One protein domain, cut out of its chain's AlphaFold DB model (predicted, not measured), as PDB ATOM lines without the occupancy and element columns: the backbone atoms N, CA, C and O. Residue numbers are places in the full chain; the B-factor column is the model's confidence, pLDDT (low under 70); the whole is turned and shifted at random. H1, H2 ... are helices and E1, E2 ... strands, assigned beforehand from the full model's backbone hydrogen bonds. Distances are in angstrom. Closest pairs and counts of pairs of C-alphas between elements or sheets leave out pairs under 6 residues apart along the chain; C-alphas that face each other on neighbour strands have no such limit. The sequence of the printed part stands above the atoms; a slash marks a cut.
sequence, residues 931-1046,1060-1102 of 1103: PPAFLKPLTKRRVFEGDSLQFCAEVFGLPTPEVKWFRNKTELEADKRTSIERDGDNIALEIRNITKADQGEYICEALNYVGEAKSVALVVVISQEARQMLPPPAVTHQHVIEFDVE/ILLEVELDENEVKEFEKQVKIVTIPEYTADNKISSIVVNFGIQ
ATOM      1  N   PRO A 931     130.315 152.017 112.335       96.06
ATOM      2  CA  PRO A 931     129.365 153.081 112.653       96.06
ATOM      3  C   PRO A 931     129.221 154.067 111.482       96.06
ATOM      4  O   PRO A 931     130.072 154.084 110.590       96.06
ATOM      5  N   PRO A 932     128.155 154.883 111.456       97.31
ATOM      6  CA  PRO A 932     127.960 155.864 110.399       97.31
ATOM      7  C   PRO A 932     129.078 156.915 110.428       97.31
ATOM      8  O   PRO A 932     129.534 157.310 111.499       97.31
ATOM      9  N   ALA A 933     129.501 157.394 109.262       96.12
ATOM     10  CA  ALA A 933     130.465 158.481 109.132       96.12
ATOM     11  C   ALA A 933     130.174 159.312 107.878       96.12
ATOM     12  O   ALA A 933     130.043 158.771 106.781       96.12
ATOM     13  N   PHE A 934     130.105 160.636 108.030       96.06
ATOM     14  CA  PHE A 934     130.006 161.556 106.897       96.06
ATOM     15  C   PHE A 934     131.388 161.742 106.263       96.06
ATOM     16  O   PHE A 934     132.254 162.388 106.849       96.06
ATOM     17  N   LEU A 935     131.580 161.193 105.062       93.56
ATOM     18  CA  LEU A 935     132.776 161.401 104.240       93.56
ATOM     19  C   LEU A 935     132.791 162.815 103.640       93.56
ATOM     20  O   LEU A 935     133.843 163.442 103.539       93.56
ATOM     21  N   LYS A 936     131.606 163.340 103.300       92.31
ATOM     22  CA  LYS A 936     131.393 164.740 102.911       92.31
ATOM     23  C   LYS A 936     130.334 165.363 103.835       92.31
ATOM     24  O   LYS A 936     129.154 165.040 103.673       92.31
ATOM     25  N   PRO A 937     130.718 166.205 104.815       90.19
ATOM     26  CA  PRO A 937     129.774 166.874 105.709       90.19
ATOM     27  C   PRO A 937     129.015 168.008 105.004       90.19
ATOM     28  O   PRO A 937     129.425 168.506 103.953       90.19
ATOM     29  N   LEU A 938     127.913 168.453 105.612       93.94
ATOM     30  CA  LEU A 938     127.156 169.611 105.137       93.94
ATOM     31  C   LEU A 938     127.987 170.901 105.236       93.94
ATOM     32  O   LEU A 938     128.801 171.078 106.138       93.94
ATOM     33  N   THR A 939     127.740 171.837 104.319       91.31
ATOM     34  CA  THR A 939     128.442 173.129 104.239       91.31
ATOM     35  C   THR A 939     127.466 174.299 104.338       91.31
ATOM     36  O   THR A 939     126.367 174.254 103.785       91.31
ATOM     37  N   LYS A 940     127.856 175.370 105.041       93.88
ATOM     38  CA  LYS A 940     127.053 176.598 105.198       93.88
ATOM     39  C   LYS A 940     126.688 177.181 103.827       93.88
ATOM     40  O   LYS A 940     127.579 177.466 103.027       93.88
ATOM     41  N   ARG A 941     125.397 177.414 103.564       93.12
ATOM     42  CA  ARG A 941     124.916 177.971 102.285       93.12
ATOM     43  C   ARG A 941     124.244 179.332 102.449       93.12
ATOM     44  O   ARG A 941     123.546 179.601 103.424       93.12
ATOM     45  N   ARG A 942     124.444 180.185 101.445       94.00
ATOM     46  CA  ARG A 942     123.690 181.424 101.214       94.00
ATOM     47  C   ARG A 942     122.887 181.214  99.931       94.00
ATOM     48  O   ARG A 942     123.481 180.852  98.919       94.00
ATOM     49  N   VAL A 943     121.571 181.388  99.987       94.19
ATOM     50  CA  VAL A 943     120.643 181.149  98.864       94.19
ATOM     51  C   VAL A 943     119.722 182.359  98.736       94.19
ATOM     52  O   VAL A 943     119.390 182.974  99.750       94.19
ATOM     53  N   PHE A 944     119.328 182.741  97.521       93.75
ATOM     54  CA  PHE A 944     118.365 183.828  97.345       93.75
ATOM     55  C   PHE A 944     116.925 183.336  97.504       93.75
ATOM     56  O   PHE A 944     116.583 182.213  97.144       93.75
ATOM     57  N   GLU A 945     116.069 184.210  98.016       95.12
ATOM     58  CA  GLU A 945     114.624 184.011  98.058       95.12
ATOM     59  C   GLU A 945     114.087 183.798  96.629       95.12
ATOM     60  O   GLU A 945     114.322 184.616  95.736       95.12
ATOM     61  N   GLY A 946     113.420 182.661  96.413       92.25
ATOM     62  CA  GLY A 946     112.969 182.159  95.112       92.25
ATOM     63  C   GLY A 946     113.848 181.071  94.472       92.25
ATOM     64  O   GLY A 946     113.315 180.275  93.702       92.25
ATOM     65  N   ASP A 947     115.141 180.973  94.804       94.19
ATOM     66  CA  ASP A 947     116.043 179.945  94.248       94.19
ATOM     67  C   ASP A 947     115.839 178.568  94.939       94.19
ATOM     68  O   ASP A 947     115.163 178.464  95.968       94.19
ATOM     69  N   SER A 948     116.430 177.491  94.401       94.75
ATOM     70  CA  SER A 948     116.510 176.187  95.090       94.75
ATOM     71  C   SER A 948     117.710 176.118  96.041       94.75
ATOM     72  O   SER A 948     118.839 176.454  95.675       94.75
ATOM     73  N   LEU A 949     117.494 175.578  97.240       95.44
ATOM     74  CA  LEU A 949     118.550 175.034  98.095       95.44
ATOM     75  C   LEU A 949     118.804 173.577  97.700       95.44
ATOM     76  O   LEU A 949     117.863 172.809  97.530       95.44
ATOM     77  N   GLN A 950     120.071 173.179  97.637       94.81
ATOM     78  CA  GLN A 950     120.470 171.782  97.499       94.81
ATOM     79  C   GLN A 950     121.590 171.484  98.494       94.81
ATOM     80  O   GLN A 950     122.562 172.236  98.574       94.81
ATOM     81  N   PHE A 951     121.476 170.383  99.222       95.44
ATOM     82  CA  PHE A 951     122.580 169.750  99.930       95.44
ATOM     83  C   PHE A 951     122.913 168.430  99.249       95.44
ATOM     84  O   PHE A 951     122.010 167.684  98.882       95.44
ATOM     85  N   CYS A 952     124.206 168.142  99.140       92.81
ATOM     86  CA  CYS A 952     124.732 166.832  98.783       92.81
ATOM     87  C   CYS A 952     125.739 166.457  99.871       92.81
ATOM     88  O   CYS A 952     126.599 167.273 100.210       92.81
ATOM     89  N   ALA A 953     125.615 165.256 100.418       92.94
ATOM     90  CA  ALA A 953     126.529 164.693 101.400       92.94
ATOM     91  C   ALA A 953     126.794 163.223 101.063       92.94
ATOM     92  O   ALA A 953     126.060 162.596 100.298       92.94
ATOM     93  N   GLU A 954     127.859 162.680 101.631       94.88
ATOM     94  CA  GLU A 954     128.267 161.292 101.432       94.88
ATOM     95  C   GLU A 954     128.448 160.661 102.807       94.88
ATOM     96  O   GLU A 954     129.166 161.210 103.648       94.88
ATOM     97  N   VAL A 955     127.757 159.551 103.055       95.75
ATOM     98  CA  VAL A 955     127.673 158.912 104.364       95.75
ATOM     99  C   VAL A 955     127.837 157.402 104.253       95.75
ATOM    100  O   VAL A 955     126.995 156.694 103.709       95.75
ATOM    101  N   PHE A 956     128.937 156.914 104.815       95.38
ATOM    102  CA  PHE A 956     129.299 155.505 104.825       95.38
ATOM    103  C   PHE A 956     128.932 154.857 106.166       95.38
ATOM    104  O   PHE A 956     128.880 155.523 107.201       95.38
ATOM    105  N   GLY A 957     128.699 153.548 106.169       94.94
ATOM    106  CA  GLY A 957     128.489 152.750 107.379       94.94
ATOM    107  C   GLY A 957     128.067 151.324 107.038       94.94
ATOM    108  O   GLY A 957     127.467 151.087 105.993       94.94
ATOM    109  N   LEU A 958     128.370 150.360 107.915       94.44
ATOM    110  CA  LEU A 958     128.023 148.946 107.719       94.44
ATOM    111  C   LEU A 958     127.305 148.386 108.962       94.44
ATOM    112  O   LEU A 958     127.960 148.177 109.981       94.44
ATOM    113  N   PRO A 959     125.993 148.078 108.899       93.50
ATOM    114  CA  PRO A 959     125.110 148.216 107.740       93.50
ATOM    115  C   PRO A 959     124.920 149.662 107.284       93.50
ATOM    116  O   PRO A 959     125.090 150.593 108.075       93.50
ATOM    117  N   THR A 960     124.516 149.804 106.021       94.00
ATOM    118  CA  THR A 960     124.116 151.062 105.384       94.00
ATOM    119  C   THR A 960     123.198 151.857 106.320       94.00
ATOM    120  O   THR A 960     122.131 151.350 106.674       94.00
ATOM    121  N   PRO A 961     123.596 153.060 106.771       95.75
ATOM    122  CA  PRO A 961     122.872 153.769 107.820       95.75
ATOM    123  C   PRO A 961     121.556 154.341 107.303       95.75
ATOM    124  O   PRO A 961     121.515 154.851 106.186       95.75
ATOM    125  N   GLU A 962     120.493 154.297 108.104       94.88
ATOM    126  CA  GLU A 962     119.287 155.101 107.882       94.88
ATOM    127  C   GLU A 962     119.662 156.586 107.979       94.88
ATOM    128  O   GLU A 962     120.533 156.946 108.771       94.88
ATOM    129  N   VAL A 963     119.054 157.440 107.154       95.69
ATOM    130  CA  VAL A 963     119.389 158.868 107.078       95.69
ATOM    131  C   VAL A 963     118.127 159.698 107.244       95.69
ATOM    132  O   VAL A 963     117.152 159.493 106.522       95.69
ATOM    133  N   LYS A 964     118.176 160.653 108.172       95.50
ATOM    134  CA  LYS A 964     117.104 161.592 108.499       95.50
ATOM    135  C   LYS A 964     117.611 163.021 108.363       95.50
ATOM    136  O   LYS A 964     118.727 163.336 108.775       95.50
ATOM    137  N   TRP A 965     116.779 163.892 107.807       96.56
ATOM    138  CA  TRP A 965     117.069 165.317 107.686       96.56
ATOM    139  C   TRP A 965     116.182 166.101 108.643       96.56
ATOM    140  O   TRP A 965     115.016 165.770 108.823       96.56
ATOM    141  N   PHE A 966     116.712 167.170 109.222       95.88
ATOM    142  CA  PHE A 966     115.991 168.069 110.111       95.88
ATOM    143  C   PHE A 966     116.290 169.519 109.736       95.88
ATOM    144  O   PHE A 966     117.386 169.843 109.279       95.88
ATOM    145  N   ARG A 967     115.330 170.407 109.991       94.81
ATOM    146  CA  ARG A 967     115.488 171.860 109.909       94.81
ATOM    147  C   ARG A 967     114.938 172.494 111.172       94.81
ATOM    148  O   ARG A 967     113.776 172.267 111.505       94.81
ATOM    149  N   ASN A 968     115.738 173.311 111.853       91.75
ATOM    150  CA  ASN A 968     115.364 173.966 113.110       91.75
ATOM    151  C   ASN A 968     114.734 172.956 114.098       91.75
ATOM    152  O   ASN A 968     113.663 173.194 114.653       91.75
ATOM    153  N   LYS A 969     115.385 171.790 114.254       90.44
ATOM    154  CA  LYS A 969     114.969 170.636 115.085       90.44
ATOM    155  C   LYS A 969     113.670 169.916 114.668       90.44
ATOM    156  O   LYS A 969     113.268 168.975 115.343       90.44
ATOM    157  N   THR A 970     113.032 170.301 113.562       93.25
ATOM    158  CA  THR A 970     111.865 169.598 112.990       93.25
ATOM    159  C   THR A 970     112.331 168.618 111.915       93.25
ATOM    160  O   THR A 970     113.115 169.021 111.058       93.25
ATOM    161  N   GLU A 971     111.874 167.361 111.930       95.00
ATOM    162  CA  GLU A 971     112.217 166.389 110.877       95.00
ATOM    163  C   GLU A 971     111.640 166.839 109.517       95.00
ATOM    164  O   GLU A 971     110.521 167.349 109.437       95.00
ATOM    165  N   LEU A 972     112.431 166.710 108.452       94.31
ATOM    166  CA  LEU A 972     112.051 167.031 107.080       94.31
ATOM    167  C   LEU A 972     111.599 165.761 106.362       94.31
ATOM    168  O   LEU A 972     112.410 164.895 106.041       94.31
ATOM    169  N   GLU A 973     110.312 165.698 106.043       92.50
ATOM    170  CA  GLU A 973     109.761 164.701 105.127       92.50
ATOM    171  C   GLU A 973     109.830 165.189 103.668       92.50
ATOM    172  O   GLU A 973     109.918 166.391 103.387       92.50
ATOM    173  N   ALA A 974     109.773 164.250 102.721       92.06
ATOM    174  CA  ALA A 974     109.688 164.570 101.299       92.06
ATOM    175  C   ALA A 974     108.271 165.056 100.929       92.06
ATOM    176  O   ALA A 974     107.276 164.386 101.199       92.06
ATOM    177  N   ASP A 975     108.183 166.203 100.256       92.25
ATOM    178  CA  ASP A 975     106.934 166.857  99.835       92.25
ATOM    179  C   ASP A 975     107.101 167.444  98.417       92.25
ATOM    180  O   ASP A 975     108.189 167.459  97.848       92.25
ATOM    181  N   LYS A 976     106.030 167.984  97.829       92.06
ATOM    182  CA  LYS A 976     105.983 168.683  96.530       92.06
ATOM    183  C   LYS A 976     107.118 169.691  96.302       92.06
ATOM    184  O   LYS A 976     107.424 169.986  95.146       92.06
ATOM    185  N   ARG A 977     107.687 170.250  97.374       94.31
ATOM    186  CA  ARG A 977     108.781 171.230  97.352       94.31
ATOM    187  C   ARG A 977     110.130 170.682  97.848       94.31
ATOM    188  O   ARG A 977     111.152 171.300  97.563       94.31
ATOM    189  N   THR A 978     110.127 169.554  98.556       95.31
ATOM    190  CA  THR A 978     111.289 168.971  99.243       95.31
ATOM    191  C   THR A 978     111.571 167.584  98.671       95.31
ATOM    192  O   THR A 978     110.838 166.644  98.974       95.31
ATOM    193  N   SER A 979     112.622 167.443  97.860       94.88
ATOM    194  CA  SER A 979     113.116 166.129  97.429       94.88
ATOM    195  C   SER A 979     114.167 165.631  98.415       94.88
ATOM    196  O   SER A 979     115.073 166.380  98.779       94.88
ATOM    197  N   ILE A 980     114.057 164.371  98.835       95.44
ATOM    198  CA  ILE A 980     115.088 163.666  99.602       95.44
ATOM    199  C   ILE A 980     115.449 162.430  98.793       95.44
ATOM    200  O   ILE A 980     114.602 161.574  98.537       95.44
ATOM    201  N   GLU A 981     116.702 162.369  98.364       93.44
ATOM    202  CA  GLU A 981     117.205 161.377  97.420       93.44
ATOM    203  C   GLU A 981     118.435 160.677  98.000       93.44
ATOM    204  O   GLU A 981     119.205 161.252  98.774       93.44
ATOM    205  N   ARG A 982     118.607 159.406  97.638       91.38
ATOM    206  CA  ARG A 982     119.733 158.581  98.065       91.38
ATOM    207  C   ARG A 982     120.140 157.634  96.949       91.38
ATOM    208  O   ARG A 982     119.295 156.904  96.437       91.38
ATOM    209  N   ASP A 983     121.435 157.595  96.670       92.31
ATOM    210  CA  ASP A 983     122.059 156.620  95.782       92.31
ATOM    211  C   ASP A 983     123.288 156.011  96.476       92.31
ATOM    212  O   ASP A 983     124.347 156.634  96.595       92.31
ATOM    213  N   GLY A 984     123.104 154.811  97.034       90.19
ATOM    214  CA  GLY A 984     124.088 154.153  97.895       90.19
ATOM    215  C   GLY A 984     124.439 154.989  99.131       90.19
ATOM    216  O   GLY A 984     123.589 155.238  99.993       90.19
ATOM    217  N   ASP A 985     125.700 155.409  99.203       92.12
ATOM    218  CA  ASP A 985     126.247 156.254 100.269       92.12
ATOM    219  C   ASP A 985     126.081 157.762  99.979       92.12
ATOM    220  O   ASP A 985     126.232 158.586 100.881       92.12
ATOM    221  N   ASN A 986     125.714 158.151  98.750       93.81
ATOM    222  CA  ASN A 986     125.386 159.539  98.420       93.81
ATOM    223  C   ASN A 986     123.952 159.867  98.846       93.81
ATOM    224  O   ASN A 986     123.014 159.115  98.574       93.81
ATOM    225  N   ILE A 987     123.774 161.031  99.466       94.69
ATOM    226  CA  ILE A 987     122.481 161.561  99.902       94.69
ATOM    227  C   ILE A 987     122.317 163.012  99.453       94.69
ATOM    228  O   ILE A 987     123.254 163.814  99.516       94.69
ATOM    229  N   ALA A 988     121.106 163.363  99.032       94.69
ATOM    230  CA  ALA A 988     120.757 164.707  98.608       94.69
ATOM    231  C   ALA A 988     119.437 165.176  99.230       94.69
ATOM    232  O   ALA A 988     118.496 164.403  99.411       94.69
ATOM    233  N   LEU A 989     119.378 166.473  99.528       95.94
ATOM    234  CA  LEU A 989     118.181 167.192  99.958       95.94
ATOM    235  C   LEU A 989     118.035 168.424  99.060       95.94
ATOM    236  O   LEU A 989     118.867 169.328  99.121       95.94
ATOM    237  N   GLU A 990     116.987 168.474  98.242       95.94
ATOM    238  CA  GLU A 990     116.623 169.656  97.453       95.94
ATOM    239  C   GLU A 990     115.370 170.309  98.046       95.94
ATOM    240  O   GLU A 990     114.359 169.642  98.249       95.94
ATOM    241  N   ILE A 991     115.405 171.620  98.285       96.12
ATOM    242  CA  ILE A 991     114.233 172.418  98.659       96.12
ATOM    243  C   ILE A 991     114.068 173.537  97.636       96.12
ATOM    244  O   ILE A 991     114.877 174.462  97.564       96.12
ATOM    245  N   ARG A 992     112.998 173.446  96.846       95.62
ATOM    246  CA  ARG A 992     112.659 174.402  95.782       95.62
ATOM    247  C   ARG A 992     112.009 175.661  96.348       95.62
ATOM    248  O   ARG A 992     111.392 175.617  97.411       95.62
ATOM    249  N   ASN A 993     112.085 176.764  95.604       94.25
ATOM    250  CA  ASN A 993     111.435 178.038  95.926       94.25
ATOM    251  C   ASN A 993     111.660 178.436  97.399       94.25
ATOM    252  O   ASN A 993     110.724 178.439  98.205       94.25
ATOM    253  N   ILE A 994     112.917 178.688  97.767       95.44
ATOM    254  CA  ILE A 994     113.309 179.051  99.132       95.44
ATOM    255  C   ILE A 994     112.673 180.377  99.550       95.44
ATOM    256  O   ILE A 994     112.673 181.354  98.804       95.44
ATOM    257  N   THR A 995     112.157 180.412 100.773       94.56
ATOM    258  CA  THR A 995     111.553 181.579 101.427       94.56
ATOM    259  C   THR A 995     112.353 181.953 102.672       94.56
ATOM    260  O   THR A 995     113.067 181.115 103.225       94.56
ATOM    261  N   LYS A 996     112.196 183.173 103.201       93.19
ATOM    262  CA  LYS A 996     112.781 183.548 104.509       93.19
ATOM    263  C   LYS A 996     112.432 182.586 105.661       93.19
ATOM    264  O   LYS A 996     113.227 182.456 106.587       93.19
ATOM    265  N   ALA A 997     111.300 181.878 105.601       92.94
ATOM    266  CA  ALA A 997     110.904 180.875 106.601       92.94
ATOM    267  C   ALA A 997     111.689 179.547 106.507       92.94
ATOM    268  O   ALA A 997     111.590 178.703 107.395       92.94
ATOM    269  N   ASP A 998     112.478 179.360 105.445       93.75
ATOM    270  CA  ASP A 998     113.382 178.220 105.271       93.75
ATOM    271  C   ASP A 998     114.801 178.505 105.787       93.75
ATOM    272  O   ASP A 998     115.659 177.627 105.753       93.75
ATOM    273  N   GLN A 999     115.060 179.714 106.289       95.56
ATOM    274  CA  GLN A 999     116.313 180.054 106.951       95.56
ATOM    275  C   GLN A 999     116.489 179.262 108.259       95.56
ATOM    276  O   GLN A 999     115.535 179.048 109.013       95.56
ATOM    277  N   GLY A1000     117.733 178.885 108.565       94.75
ATOM    278  CA  GLY A1000     118.090 178.294 109.850       94.75
ATOM    279  C   GLY A1000     119.067 177.131 109.752       94.75
ATOM    280  O   GLY A1000     119.829 177.005 108.793       94.75
ATOM    281  N   GLU A1001     119.069 176.307 110.791       96.69
ATOM    282  CA  GLU A1001     119.978 175.179 110.958       96.69
ATOM    283  C   GLU A1001     119.398 173.917 110.315       96.69
ATOM    284  O   GLU A1001     118.269 173.523 110.610       96.69
ATOM    285  N   TYR A1002     120.184 173.281 109.450       96.69
ATOM    286  CA  TYR A1002     119.876 172.002 108.825       96.69
ATOM    287  C   TYR A1002     120.802 170.931 109.391       96.69
ATOM    288  O   TYR A1002     122.022 171.097 109.382       96.69
ATOM    289  N   ILE A1003     120.222 169.831 109.865       96.31
ATOM    290  CA  ILE A1003     120.943 168.692 110.435       96.31
ATOM    291  C   ILE A1003     120.653 167.471 109.567       96.31
ATOM    292  O   ILE A1003     119.496 167.180 109.272       96.31
ATOM    293  N   CYS A1004     121.691 166.744 109.174       96.31
ATOM    294  CA  CYS A1004     121.568 165.391 108.654       96.31
ATOM    295  C   CYS A1004     122.055 164.425 109.735       96.31
ATOM    296  O   CYS A1004     123.206 164.507 110.166       96.31
ATOM    297  N   GLU A1005     121.194 163.512 110.166       96.31
ATOM    298  CA  GLU A1005     121.529 162.444 111.105       96.31
ATOM    299  C   GLU A1005     121.561 161.109 110.361       96.31
ATOM    300  O   GLU A1005     120.703 160.833 109.522       96.31
ATOM    301  N   ALA A1006     122.564 160.287 110.654       97.00
ATOM    302  CA  ALA A1006     122.750 158.975 110.057       97.00
ATOM    303  C   ALA A1006     122.934 157.930 111.159       97.00
ATOM    304  O   ALA A1006     123.740 158.132 112.064       97.00
ATOM    305  N   LEU A1007     122.194 156.823 111.097       96.25
ATOM    306  CA  LEU A1007     122.066 155.872 112.202       96.25
ATOM    307  C   LEU A1007     122.085 154.423 111.703       96.25
ATOM    308  O   LEU A1007     121.381 154.063 110.763       96.25
ATOM    309  N   ASN A1008     122.875 153.563 112.345       95.62
ATOM    310  CA  ASN A1008     122.799 152.109 112.175       95.62
ATOM    311  C   ASN A1008     122.881 151.407 113.545       95.62
ATOM    312  O   ASN A1008     122.946 152.065 114.580       95.62
ATOM    313  N   TYR A1009     122.873 150.068 113.594       94.88
ATOM    314  CA  TYR A1009     122.904 149.359 114.888       94.88
ATOM    315  C   TYR A1009     124.219 149.543 115.675       94.88
ATOM    316  O   TYR A1009     124.286 149.152 116.840       94.88
ATOM    317  N   VAL A1010     125.268 150.072 115.039       95.25
ATOM    318  CA  VAL A1010     126.613 150.247 115.607       95.25
ATOM    319  C   VAL A1010     126.766 151.628 116.254       95.25
ATOM    320  O   VAL A1010     127.507 151.760 117.225       95.25
ATOM    321  N   GLY A1011     126.068 152.646 115.742       94.50
ATOM    322  CA  GLY A1011     126.092 154.005 116.280       94.50
ATOM    323  C   GLY A1011     125.336 155.022 115.422       94.50
ATOM    324  O   GLY A1011     124.628 154.667 114.478       94.50
ATOM    325  N   GLU A1012     125.529 156.298 115.744       96.88
ATOM    326  CA  GLU A1012     125.012 157.450 115.001       96.88
ATOM    327  C   GLU A1012     126.145 158.405 114.592       96.88
ATOM    328  O   GLU A1012     127.194 158.458 115.234       96.88
ATOM    329  N   ALA A1013     125.910 159.192 113.544       96.81
ATOM    330  CA  ALA A1013     126.691 160.372 113.192       96.81
ATOM    331  C   ALA A1013     125.752 161.516 112.807       96.81
ATOM    332  O   ALA A1013     124.640 161.284 112.329       96.81
ATOM    333  N   LYS A1014     126.203 162.761 112.988       96.31
ATOM    334  CA  LYS A1014     125.409 163.965 112.703       96.31
ATOM    335  C   LYS A1014     126.264 164.999 111.978       96.31
ATOM    336  O   LYS A1014     127.441 165.162 112.292       96.31
ATOM    337  N   SER A1015     125.678 165.688 111.005       96.19
ATOM    338  CA  SER A1015     126.309 166.776 110.255       96.19
ATOM    339  C   SER A1015     125.368 167.974 110.204       96.19
ATOM    340  O   SER A1015     124.160 167.793 110.071       96.19
ATOM    341  N   VAL A1016     125.899 169.189 110.343       95.94
ATOM    342  CA  VAL A1016     125.107 170.411 110.560       95.94
ATOM    343  C   VAL A1016     125.562 171.511 109.606       95.94
ATOM    344  O   VAL A1016     126.760 171.749 109.464       95.94
ATOM    345  N   ALA A1017     124.618 172.217 108.983       96.12
ATOM    346  CA  ALA A1017     124.890 173.415 108.197       96.12
ATOM    347  C   ALA A1017     123.849 174.513 108.424       96.12
ATOM    348  O   ALA A1017     122.643 174.281 108.413       96.12
ATOM    349  N   LEU A1018     124.333 175.748 108.547       95.75
ATOM    350  CA  LEU A1018     123.493 176.940 108.563       95.75
ATOM    351  C   LEU A1018     123.136 177.357 107.126       95.75
ATOM    352  O   LEU A1018     124.020 177.519 106.280       95.75
ATOM    353  N   VAL A1019     121.851 177.591 106.868       96.38
ATOM    354  CA  VAL A1019     121.349 178.235 105.647       96.38
ATOM    355  C   VAL A1019     120.949 179.666 105.973       96.38
ATOM    356  O   VAL A1019     120.225 179.903 106.936       96.38
ATOM    357  N   VAL A1020     121.398 180.613 105.148       94.88
ATOM    358  CA  VAL A1020     121.010 182.031 105.202       94.88
ATOM    359  C   VAL A1020     120.279 182.395 103.911       94.88
ATOM    360  O   VAL A1020     120.805 182.162 102.820       94.88
ATOM    361  N   VAL A1021     119.087 182.979 104.032       95.62
ATOM    362  CA  VAL A1021     118.229 183.345 102.899       95.62
ATOM    363  C   VAL A1021     118.337 184.843 102.633       95.62
ATOM    364  O   VAL A1021     117.988 185.672 103.470       95.62
ATOM    365  N   ILE A1022     118.832 185.201 101.451       93.06
ATOM    366  CA  ILE A1022     118.995 186.591 101.016       93.06
ATOM    367  C   ILE A1022     117.742 187.007 100.242       93.06
ATOM    368  O   ILE A1022     117.393 186.371  99.250       93.06
ATOM    369  N   SER A1023     117.071 188.084 100.659       91.44
ATOM    370  CA  SER A1023     115.870 188.575  99.972       91.44
ATOM    371  C   SER A1023     116.138 188.942  98.508       91.44
ATOM    372  O   SER A1023     117.226 189.397  98.145       91.44
ATOM    373  N   GLN A1024     115.117 188.810  97.660       86.88
ATOM    374  CA  GLN A1024     115.214 189.188  96.245       86.88
ATOM    375  C   GLN A1024     115.485 190.697  96.047       86.88
ATOM    376  O   GLN A1024     116.056 191.099  95.037       86.88
ATOM    377  N   GLU A1025     115.127 191.531  97.026       86.00
ATOM    378  CA  GLU A1025     115.465 192.961  97.084       86.00
ATOM    379  C   GLU A1025     116.975 193.161  97.292       86.00
ATOM    380  O   GLU A1025     117.622 193.896  96.549       86.00
ATOM    381  N   ALA A1026     117.574 192.440  98.246       83.31
ATOM    382  CA  ALA A1026     119.015 192.480  98.476       83.31
ATOM    383  C   ALA A1026     119.810 191.916  97.283       83.31
ATOM    384  O   ALA A1026     120.911 192.387  97.020       83.31
ATOM    385  N   ARG A1027     119.241 190.994  96.491       81.75
ATOM    386  CA  ARG A1027     119.823 190.541  95.207       81.75
ATOM    387  C   ARG A1027     119.963 191.666  94.167       81.75
ATOM    388  O   ARG A1027     120.779 191.528  93.266       81.75
ATOM    389  N   GLN A1028     119.191 192.751  94.285       77.81
ATOM    390  CA  GLN A1028     119.267 193.930  93.405       77.81
ATOM    391  C   GLN A1028     120.201 195.024  93.949       77.81
ATOM    392  O   GLN A1028     120.679 195.849  93.178       77.81
ATOM    393  N   MET A1029     120.445 195.044  95.266       77.88
ATOM    394  CA  MET A1029     121.342 196.006  95.929       77.88
ATOM    395  C   MET A1029     122.762 195.472  96.152       77.88
ATOM    396  O   MET A1029     123.681 196.254  96.388       77.88
ATOM    397  N   LEU A1030     122.966 194.155  96.078       76.31
ATOM    398  CA  LEU A1030     124.299 193.580  95.942       76.31
ATOM    399  C   LEU A1030     124.889 194.005  94.587       76.31
ATOM    400  O   LEU A1030     124.192 193.889  93.575       76.31
ATOM    401  N   PRO A1031     126.161 194.445  94.529       77.62
ATOM    402  CA  PRO A1031     126.839 194.587  93.249       77.62
ATOM    403  C   PRO A1031     126.865 193.224  92.535       77.62
ATOM    404  O   PRO A1031     126.865 192.184  93.209       77.62
ATOM    405  N   PRO A1032     126.906 193.193  91.189       65.88
ATOM    406  CA  PRO A1032     127.170 191.946  90.483       65.88
ATOM    407  C   PRO A1032     128.468 191.337  91.036       65.88
ATOM    408  O   PRO A1032     129.414 192.085  91.301       65.88
ATOM    409  N   PRO A1033     128.533 190.009  91.256       60.94
ATOM    410  CA  PRO A1033     129.762 189.386  91.724       60.94
ATOM    411  C   PRO A1033     130.875 189.735  90.737       60.94
ATOM    412  O   PRO A1033     130.686 189.565  89.532       60.94
ATOM    413  N   ALA A1034     132.003 190.249  91.240       46.19
ATOM    414  CA  ALA A1034     133.153 190.584  90.408       46.19
ATOM    415  C   ALA A1034     133.498 189.358  89.556       46.19
ATOM    416  O   ALA A1034     133.767 188.289  90.107       46.19
ATOM    417  N   VAL A1035     133.377 189.486  88.230       38.34
ATOM    418  CA  VAL A1035     133.319 188.313  87.350       38.34
ATOM    419  C   VAL A1035     134.727 187.789  87.105       38.34
ATOM    420  O   VAL A1035     135.364 188.067  86.089       38.34
ATOM    421  N   THR A1036     135.202 187.012  88.073       40.81
ATOM    422  CA  THR A1036     136.388 186.166  88.003       40.81
ATOM    423  C   THR A1036     136.151 185.073  86.964       40.81
ATOM    424  O   THR A1036     135.845 183.926  87.278       40.81
ATOM    425  N   HIS A1037     136.276 185.449  85.686       39.84
ATOM    426  CA  HIS A1037     136.270 184.557  84.527       39.84
ATOM    427  C   HIS A1037     137.529 183.674  84.523       39.84
ATOM    428  O   HIS A1037     138.372 183.762  83.630       39.84
ATOM    429  N   GLN A1038     137.650 182.803  85.525       32.50
ATOM    430  CA  GLN A1038     138.673 181.772  85.604       32.50
ATOM    431  C   GLN A1038     138.325 180.646  84.620       32.50
ATOM    432  O   GLN A1038     137.925 179.548  85.001       32.50
ATOM    433  N   HIS A1039     138.452 180.945  83.326       37.16
ATOM    434  CA  HIS A1039     138.451 179.942  82.271       37.16
ATOM    435  C   HIS A1039     139.736 179.120  82.390       37.16
ATOM    436  O   HIS A1039     140.757 179.450  81.785       37.16
ATOM    437  N   VAL A1040     139.681 178.046  83.176       33.97
ATOM    438  CA  VAL A1040     140.689 176.989  83.111       33.97
ATOM    439  C   VAL A1040     140.473 176.259  81.788       33.97
ATOM    440  O   VAL A1040     139.585 175.420  81.662       33.97
ATOM    441  N   ILE A1041     141.244 176.637  80.768       34.56
ATOM    442  CA  ILE A1041     141.340 175.865  79.529       34.56
ATOM    443  C   ILE A1041     142.405 174.802  79.776       34.56
ATOM    444  O   ILE A1041     143.597 175.053  79.608       34.56
ATOM    445  N   GLU A1042     141.966 173.631  80.227       29.45
ATOM    446  CA  GLU A1042     142.823 172.450  80.303       29.45
ATOM    447  C   GLU A1042     143.149 172.012  78.871       29.45
ATOM    448  O   GLU A1042     142.276 171.612  78.100       29.45
ATOM    449  N   PHE A1043     144.414 172.166  78.482       36.78
ATOM    450  CA  PHE A1043     144.926 171.644  77.222       36.78
ATOM    451  C   PHE A1043     145.458 170.235  77.467       36.78
ATOM    452  O   PHE A1043     146.578 170.084  77.956       36.78
ATOM    453  N   ASP A1044     144.679 169.219  77.089       32.16
ATOM    454  CA  ASP A1044     145.178 167.849  76.952       32.16
ATOM    455  C   ASP A1044     146.318 167.834  75.921       32.16
ATOM    456  O   ASP A1044     146.102 167.905  74.707       32.16
ATOM    457  N   VAL A1045     147.557 167.768  76.408       44.44
ATOM    458  CA  VAL A1045     148.732 167.527  75.569       44.44
ATOM    459  C   VAL A1045     148.809 166.023  75.329       44.44
ATOM    460  O   VAL A1045     149.319 165.287  76.171       44.44
ATOM    461  N   GLU A1046     148.281 165.558  74.192       41.25
ATOM    462  CA  GLU A1046     148.432 164.159  73.774       41.25
ATOM    463  C   GLU A1046     149.930 163.778  73.754       41.25
ATOM    464  O   GLU A1046     150.751 164.485  73.162       41.25
ATOM    465  N   ILE A1060     149.664 182.797  71.657       36.09
ATOM    466  CA  ILE A1060     148.208 182.620  71.575       36.09
ATOM    467  C   ILE A1060     147.566 184.002  71.414       36.09
ATOM    468  O   ILE A1060     147.254 184.686  72.390       36.09
ATOM    469  N   LEU A1061     147.396 184.428  70.162       29.66
ATOM    470  CA  LEU A1061     146.762 185.696  69.825       29.66
ATOM    471  C   LEU A1061     145.233 185.574  69.940       29.66
ATOM    472  O   LEU A1061     144.549 185.173  68.999       29.66
ATOM    473  N   LEU A1062     144.701 185.907  71.115       32.84
ATOM    474  CA  LEU A1062     143.263 186.015  71.365       32.84
ATOM    475  C   LEU A1062     142.740 187.368  70.859       32.84
ATOM    476  O   LEU A1062     142.851 188.387  71.536       32.84
ATOM    477  N   GLU A1063     142.160 187.371  69.657       29.05
ATOM    478  CA  GLU A1063     141.409 188.516  69.132       29.05
ATOM    479  C   GLU A1063     140.043 188.602  69.837       29.05
ATOM    480  O   GLU A1063     139.162 187.772  69.615       29.05
ATOM    481  N   VAL A1064     139.872 189.604  70.704       36.16
ATOM    482  CA  VAL A1064     138.603 189.902  71.388       36.16
ATOM    483  C   VAL A1064     137.987 191.150  70.759       36.16
ATOM    484  O   VAL A1064     138.529 192.248  70.890       36.16
ATOM    485  N   GLU A1065     136.850 190.996  70.077       32.94
ATOM    486  CA  GLU A1065     136.059 192.132  69.591       32.94
ATOM    487  C   GLU A1065     135.335 192.797  70.779       32.94
ATOM    488  O   GLU A1065     134.407 192.222  71.345       32.94
ATOM    489  N   LEU A1066     135.769 194.005  71.157       41.59
ATOM    490  CA  LEU A1066     135.110 194.868  72.149       41.59
ATOM    491  C   LEU A1066     134.567 196.130  71.467       41.59
ATOM    492  O   LEU A1066     135.239 196.715  70.614       41.59
ATOM    493  N   ASP A1067     133.373 196.579  71.860       36.66
ATOM    494  CA  ASP A1067     132.745 197.779  71.296       36.66
ATOM    495  C   ASP A1067     133.507 199.067  71.682       36.66
ATOM    496  O   ASP A1067     133.929 199.253  72.826       36.66
ATOM    497  N   GLU A1068     133.626 200.020  70.742       49.59
ATOM    498  CA  GLU A1068     134.463 201.242  70.854       49.59
ATOM    499  C   GLU A1068     134.142 202.177  72.049       49.59
ATOM    500  O   GLU A1068     134.865 203.151  72.310       49.59
ATOM    501  N   ASN A1069     133.039 201.921  72.757       48.91
ATOM    502  CA  ASN A1069     132.633 202.664  73.947       48.91
ATOM    503  C   ASN A1069     133.232 202.098  75.245       48.91
ATOM    504  O   ASN A1069     133.488 202.883  76.154       48.91
ATOM    505  N   GLU A1070     133.510 200.794  75.325       49.56
ATOM    506  CA  GLU A1070     134.060 200.147  76.531       49.56
ATOM    507  C   GLU A1070     135.595 200.241  76.578       49.56
ATOM    508  O   GLU A1070     136.190 200.447  77.637       49.56
ATOM    509  N   VAL A1071     136.251 200.210  75.411       49.59
ATOM    510  CA  VAL A1071     137.723 200.255  75.264       49.59
ATOM    511  C   VAL A1071     138.378 201.448  75.987       49.59
ATOM    512  O   VAL A1071     139.515 201.351  76.436       49.59
ATOM    513  N   LYS A1072     137.664 202.571  76.158       45.56
ATOM    514  CA  LYS A1072     138.179 203.777  76.841       45.56
ATOM    515  C   LYS A1072     138.293 203.655  78.361       45.56
ATOM    516  O   LYS A1072     138.963 204.491  78.965       45.56
ATOM    517  N   GLU A1073     137.648 202.663  78.965       46.03
ATOM    518  CA  GLU A1073     137.712 202.403  80.408       46.03
ATOM    519  C   GLU A1073     138.629 201.201  80.709       46.03
ATOM    520  O   GLU A1073     139.375 201.224  81.686       46.03
ATOM    521  N   PHE A1074     138.694 200.222  79.795       43.22
ATOM    522  CA  PHE A1074     139.493 198.992  79.920       43.22
ATOM    523  C   PHE A1074     140.970 199.078  79.480       43.22
ATOM    524  O   PHE A1074     141.684 198.078  79.544       43.22
ATOM    525  N   GLU A1075     141.490 200.239  79.065       38.28
ATOM    526  CA  GLU A1075     142.868 200.378  78.536       38.28
ATOM    527  C   GLU A1075     143.994 200.259  79.604       38.28
ATOM    528  O   GLU A1075     145.111 200.751  79.423       38.28
ATOM    529  N   LYS A1076     143.723 199.614  80.750       43.75
ATOM    530  CA  LYS A1076     144.667 199.398  81.859       43.75
ATOM    531  C   LYS A1076     144.543 197.994  82.458       43.75
ATOM    532  O   LYS A1076     143.479 197.588  82.888       43.75
ATOM    533  N   GLN A1077     145.698 197.338  82.603       36.31
ATOM    534  CA  GLN A1077     145.932 196.160  83.458       36.31
ATOM    535  C   GLN A1077     145.222 194.853  83.056       36.31
ATOM    536  O   GLN A1077     144.439 194.284  83.814       36.31
ATOM    537  N   VAL A1078     145.660 194.290  81.925       36.12
ATOM    538  CA  VAL A1078     145.724 192.827  81.762       36.12
ATOM    539  C   VAL A1078     147.142 192.371  82.101       36.12
ATOM    540  O   VAL A1078     148.110 192.927  81.574       36.12
ATOM    541  N   LYS A1079     147.290 191.363  82.968       36.19
ATOM    542  CA  LYS A1079     148.590 190.754  83.289       36.19
ATOM    543  C   LYS A1079     148.482 189.234  83.202       36.19
ATOM    544  O   LYS A1079     147.766 188.614  83.983       36.19
ATOM    545  N   ILE A1080     149.197 188.655  82.241       37.31
ATOM    546  CA  ILE A1080     149.245 187.206  82.018       37.31
ATOM    547  C   ILE A1080     150.321 186.613  82.929       37.31
ATOM    548  O   ILE A1080     151.450 187.109  82.954       37.31
ATOM    549  N   VAL A1081     149.981 185.554  83.665       34.84
ATOM    550  CA  VAL A1081     150.936 184.777  84.468       34.84
ATOM    551  C   VAL A1081     150.800 183.303  84.104       34.84
ATOM    552  O   VAL A1081     149.731 182.717  84.250       34.84
ATOM    553  N   THR A1082     151.893 182.710  83.631       34.66
ATOM    554  CA  THR A1082     151.979 181.291  83.265       34.66
ATOM    555  C   THR A1082     152.745 180.521  84.333       34.66
ATOM    556  O   THR A1082     153.896 180.865  84.609       34.66
ATOM    557  N   ILE A1083     152.144 179.470  84.889       37.75
ATOM    558  CA  ILE A1083     152.796 178.566  85.845       37.75
ATOM    559  C   ILE A1083     152.845 177.162  85.213       37.75
ATOM    560  O   ILE A1083     151.785 176.583  84.968       37.75
ATOM    561  N   PRO A1084     154.039 176.630  84.890       41.94
ATOM    562  CA  PRO A1084     154.199 175.247  84.449       41.94
ATOM    563  C   PRO A1084     154.295 174.308  85.657       41.94
ATOM    564  O   PRO A1084     155.119 174.529  86.548       41.94
ATOM    565  N   GLU A1085     153.503 173.236  85.672       37.59
ATOM    566  CA  GLU A1085     153.658 172.166  86.662       37.59
ATOM    567  C   GLU A1085     154.557 171.057  86.118       37.59
ATOM    568  O   GLU A1085     154.393 170.600  84.981       37.59
ATOM    569  N   TYR A1086     155.510 170.626  86.947       41.50
ATOM    570  CA  TYR A1086     156.472 169.584  86.608       41.50
ATOM    571  C   TYR A1086     156.196 168.299  87.389       41.50
ATOM    572  O   TYR A1086     156.075 168.320  88.615       41.50
ATOM    573  N   THR A1087     156.175 167.165  86.693       41.75
ATOM    574  CA  THR A1087     156.158 165.834  87.314       41.75
ATOM    575  C   THR A1087     157.522 165.475  87.911       41.75
ATOM    576  O   THR A1087     158.543 166.098  87.622       41.75
ATOM    577  N   ALA A1088     157.569 164.423  88.735       48.81
ATOM    578  CA  ALA A1088     158.796 163.955  89.395       48.81
ATOM    579  C   ALA A1088     159.927 163.497  88.438       48.81
ATOM    580  O   ALA A1088     161.056 163.303  88.889       48.81
ATOM    581  N   ASP A1089     159.659 163.343  87.135       48.72
ATOM    582  CA  ASP A1089     160.648 163.126  86.069       48.72
ATOM    583  C   ASP A1089     161.051 164.418  85.315       48.72
ATOM    584  O   ASP A1089     161.712 164.346  84.280       48.72
ATOM    585  N   ASN A1090     160.713 165.603  85.850       43.72
ATOM    586  CA  ASN A1090     160.998 166.938  85.298       43.72
ATOM    587  C   ASN A1090     160.380 167.232  83.912       43.72
ATOM    588  O   ASN A1090     160.828 168.146  83.211       43.72
ATOM    589  N   LYS A1091     159.324 166.516  83.514       41.25
ATOM    590  CA  LYS A1091     158.487 166.906  82.368       41.25
ATOM    591  C   LYS A1091     157.431 167.917  82.800       41.25
ATOM    592  O   LYS A1091     156.966 167.868  83.931       41.25
ATOM    593  N   ILE A1092     157.044 168.807  81.889       42.06
ATOM    594  CA  ILE A1092     155.877 169.677  82.073       42.06
ATOM    595  C   ILE A1092     154.632 168.832  81.791       42.06
ATOM    596  O   ILE A1092     154.523 168.295  80.691       42.06
ATOM    597  N   SER A1093     153.720 168.720  82.757       38.09
ATOM    598  CA  SER A1093     152.441 168.008  82.589       38.09
ATOM    599  C   SER A1093     151.271 168.942  82.288       38.09
ATOM    600  O   SER A1093     150.322 168.537  81.626       38.09
ATOM    601  N   SER A1094     151.334 170.192  82.751       35.09
ATOM    602  CA  SER A1094     150.322 171.221  82.503       35.09
ATOM    603  C   SER A1094     150.981 172.600  82.370       35.09
ATOM    604  O   SER A1094     152.068 172.850  82.904       35.09
ATOM    605  N   ILE A1095     150.330 173.519  81.650       39.25
ATOM    606  CA  ILE A1095     150.682 174.946  81.646       39.25
ATOM    607  C   ILE A1095     149.424 175.731  81.996       39.25
ATOM    608  O   ILE A1095     148.542 175.915  81.158       39.25
ATOM    609  N   VAL A1096     149.348 176.224  83.231       38.06
ATOM    610  CA  VAL A1096     148.227 177.051  83.684       38.06
ATOM    611  C   VAL A1096     148.478 178.499  83.262       38.06
ATOM    612  O   VAL A1096     149.457 179.118  83.687       38.06
ATOM    613  N   VAL A1097     147.597 179.045  82.419       37.75
ATOM    614  CA  VAL A1097     147.658 180.433  81.928       37.75
ATOM    615  C   VAL A1097     146.591 181.271  82.631       37.75
ATOM    616  O   VAL A1097     145.425 181.265  82.244       37.75
ATOM    617  N   ASN A1098     146.984 182.017  83.663       37.22
ATOM    618  CA  ASN A1098     146.070 182.894  84.390       37.22
ATOM    619  C   ASN A1098     145.963 184.266  83.708       37.22
ATOM    620  O   ASN A1098     146.951 185.000  83.593       37.22
ATOM    621  N   PHE A1099     144.744 184.625  83.299       39.09
ATOM    622  CA  PHE A1099     144.387 185.940  82.765       39.09
ATOM    623  C   PHE A1099     143.727 186.796  83.853       39.09
ATOM    624  O   PHE A1099     142.535 186.666  84.124       39.09
ATOM    625  N   GLY A1100     144.501 187.690  84.474       32.84
ATOM    626  CA  GLY A1100     143.965 188.701  85.386       32.84
ATOM    627  C   GLY A1100     143.610 189.992  84.649       32.84
ATOM    628  O   GLY A1100     144.490 190.598  84.031       32.84
ATOM    629  N   ILE A1101     142.351 190.427  84.760       36.56
ATOM    630  CA  ILE A1101     141.899 191.792  84.444       36.56
ATOM    631  C   ILE A1101     141.654 192.503  85.780       36.56
ATOM    632  O   ILE A1101     140.871 192.009  86.591       36.56
ATOM    633  N   GLN A1102     142.313 193.639  86.018       30.62
ATOM    634  CA  GLN A1102     142.052 194.500  87.178       30.62
ATOM    635  C   GLN A1102     141.470 195.838  86.718       30.62
ATOM    636  O   GLN A1102     142.136 196.574  85.989       30.62
TER     637      GLN A1102
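This is residues 931 to 1046 and 1060 to 1102 of the 1103 residues of the protein "Muscle M-line assembly unc-89-like protein" of Labeo rohita (UniProt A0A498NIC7). A two-sheet sandwich, E1 E3 E6 E5 over E2 E8 E7 E4, makes one lobe, and a slender two-strand hairpin, E9 and E10, makes a second lobe well away from it. A thin stretch with H1 leads out of the sandwich toward the hairpin, and H2 is a short turn just before E9. The printed part has 159 residues, with ten named strands and two named helices in the order E1 to E8, H1, H2, E9, E10; the class is mostly strand. The first sheet and the hairpin are antiparallel, and the sheet E2 E8 E7 E4 is mixed. The whole is flat, spanning 62 by 53 by 21 A, and only just extended, close to loose, with a radius of gyration of the C-alphas of 22.9 A.

E1, residues 931 to 936, begins at C-alpha 931 (129.365, 153.081, 112.653). E2 is residues 941 to 944, E3 949 to 958 (29.4 A), E4 962 to 967, E5 978 to 983 and E6 986 to 991. E7, residues 1000 to 1008, is 26.7 A long, and E8, residues 1011 to 1022, is 36.7 A long and ends at C-alpha 1022 (118.995, 186.591, 101.016). H1 is residues 1026 to 1029 and H2 1071 to 1074. E9, residues 1078 to 1086, is 26.1 A long, and E10, residues 1092 to 1101, is 26.3 A long and ends at C-alpha 1101 (141.899, 191.792, 84.444).

The two sheets form a sandwich, two sheets face to face, with best planes 7 degrees apart. In the first, N 933 of E1 and O 956 of E3 are 2.9 A apart, N 951 of E3 and O 989 of E6 2.8 A, and N 981 of E5 and O 988 of E6 2.9 A. In the second, which is curled, E2 is parallel to E8, with N 943 and O 1020 3.0 A apart; N 1004 of E7 and O 1015 of E8 are 2.8 A apart, and N 964 of E4 and O 1005 of E7 2.9 A. Between the sheets, the closest C-alphas of E1 and E8, Pro 931 and Gly 1011, are 5.0 A apart. H1 is on neither of these sheets; nor is H2. In the hairpin of E9 and E10, N 1083 and O 1096 are 3.0 A apart. E8 and E9 are apart. Both helices are too short for an O i to N i+4 pair; the one O i to N i+3 pair is within hydrogen-bond range in H1 but not in H2.

The two farthest C-alphas, Tyr 1009 and Glu 1068, are 69.0 A apart. Residues 1047 to 1059 are not printed, and C-alphas 1046 and 1060 are 18.6 A apart across this cut. Of the links printed whole, none is long. Residues 1028 to 1034 stand free. Mean pLDDT of the printed part is 73.9, with residues 1032 to 1046 and 1060 to 1102 under 70.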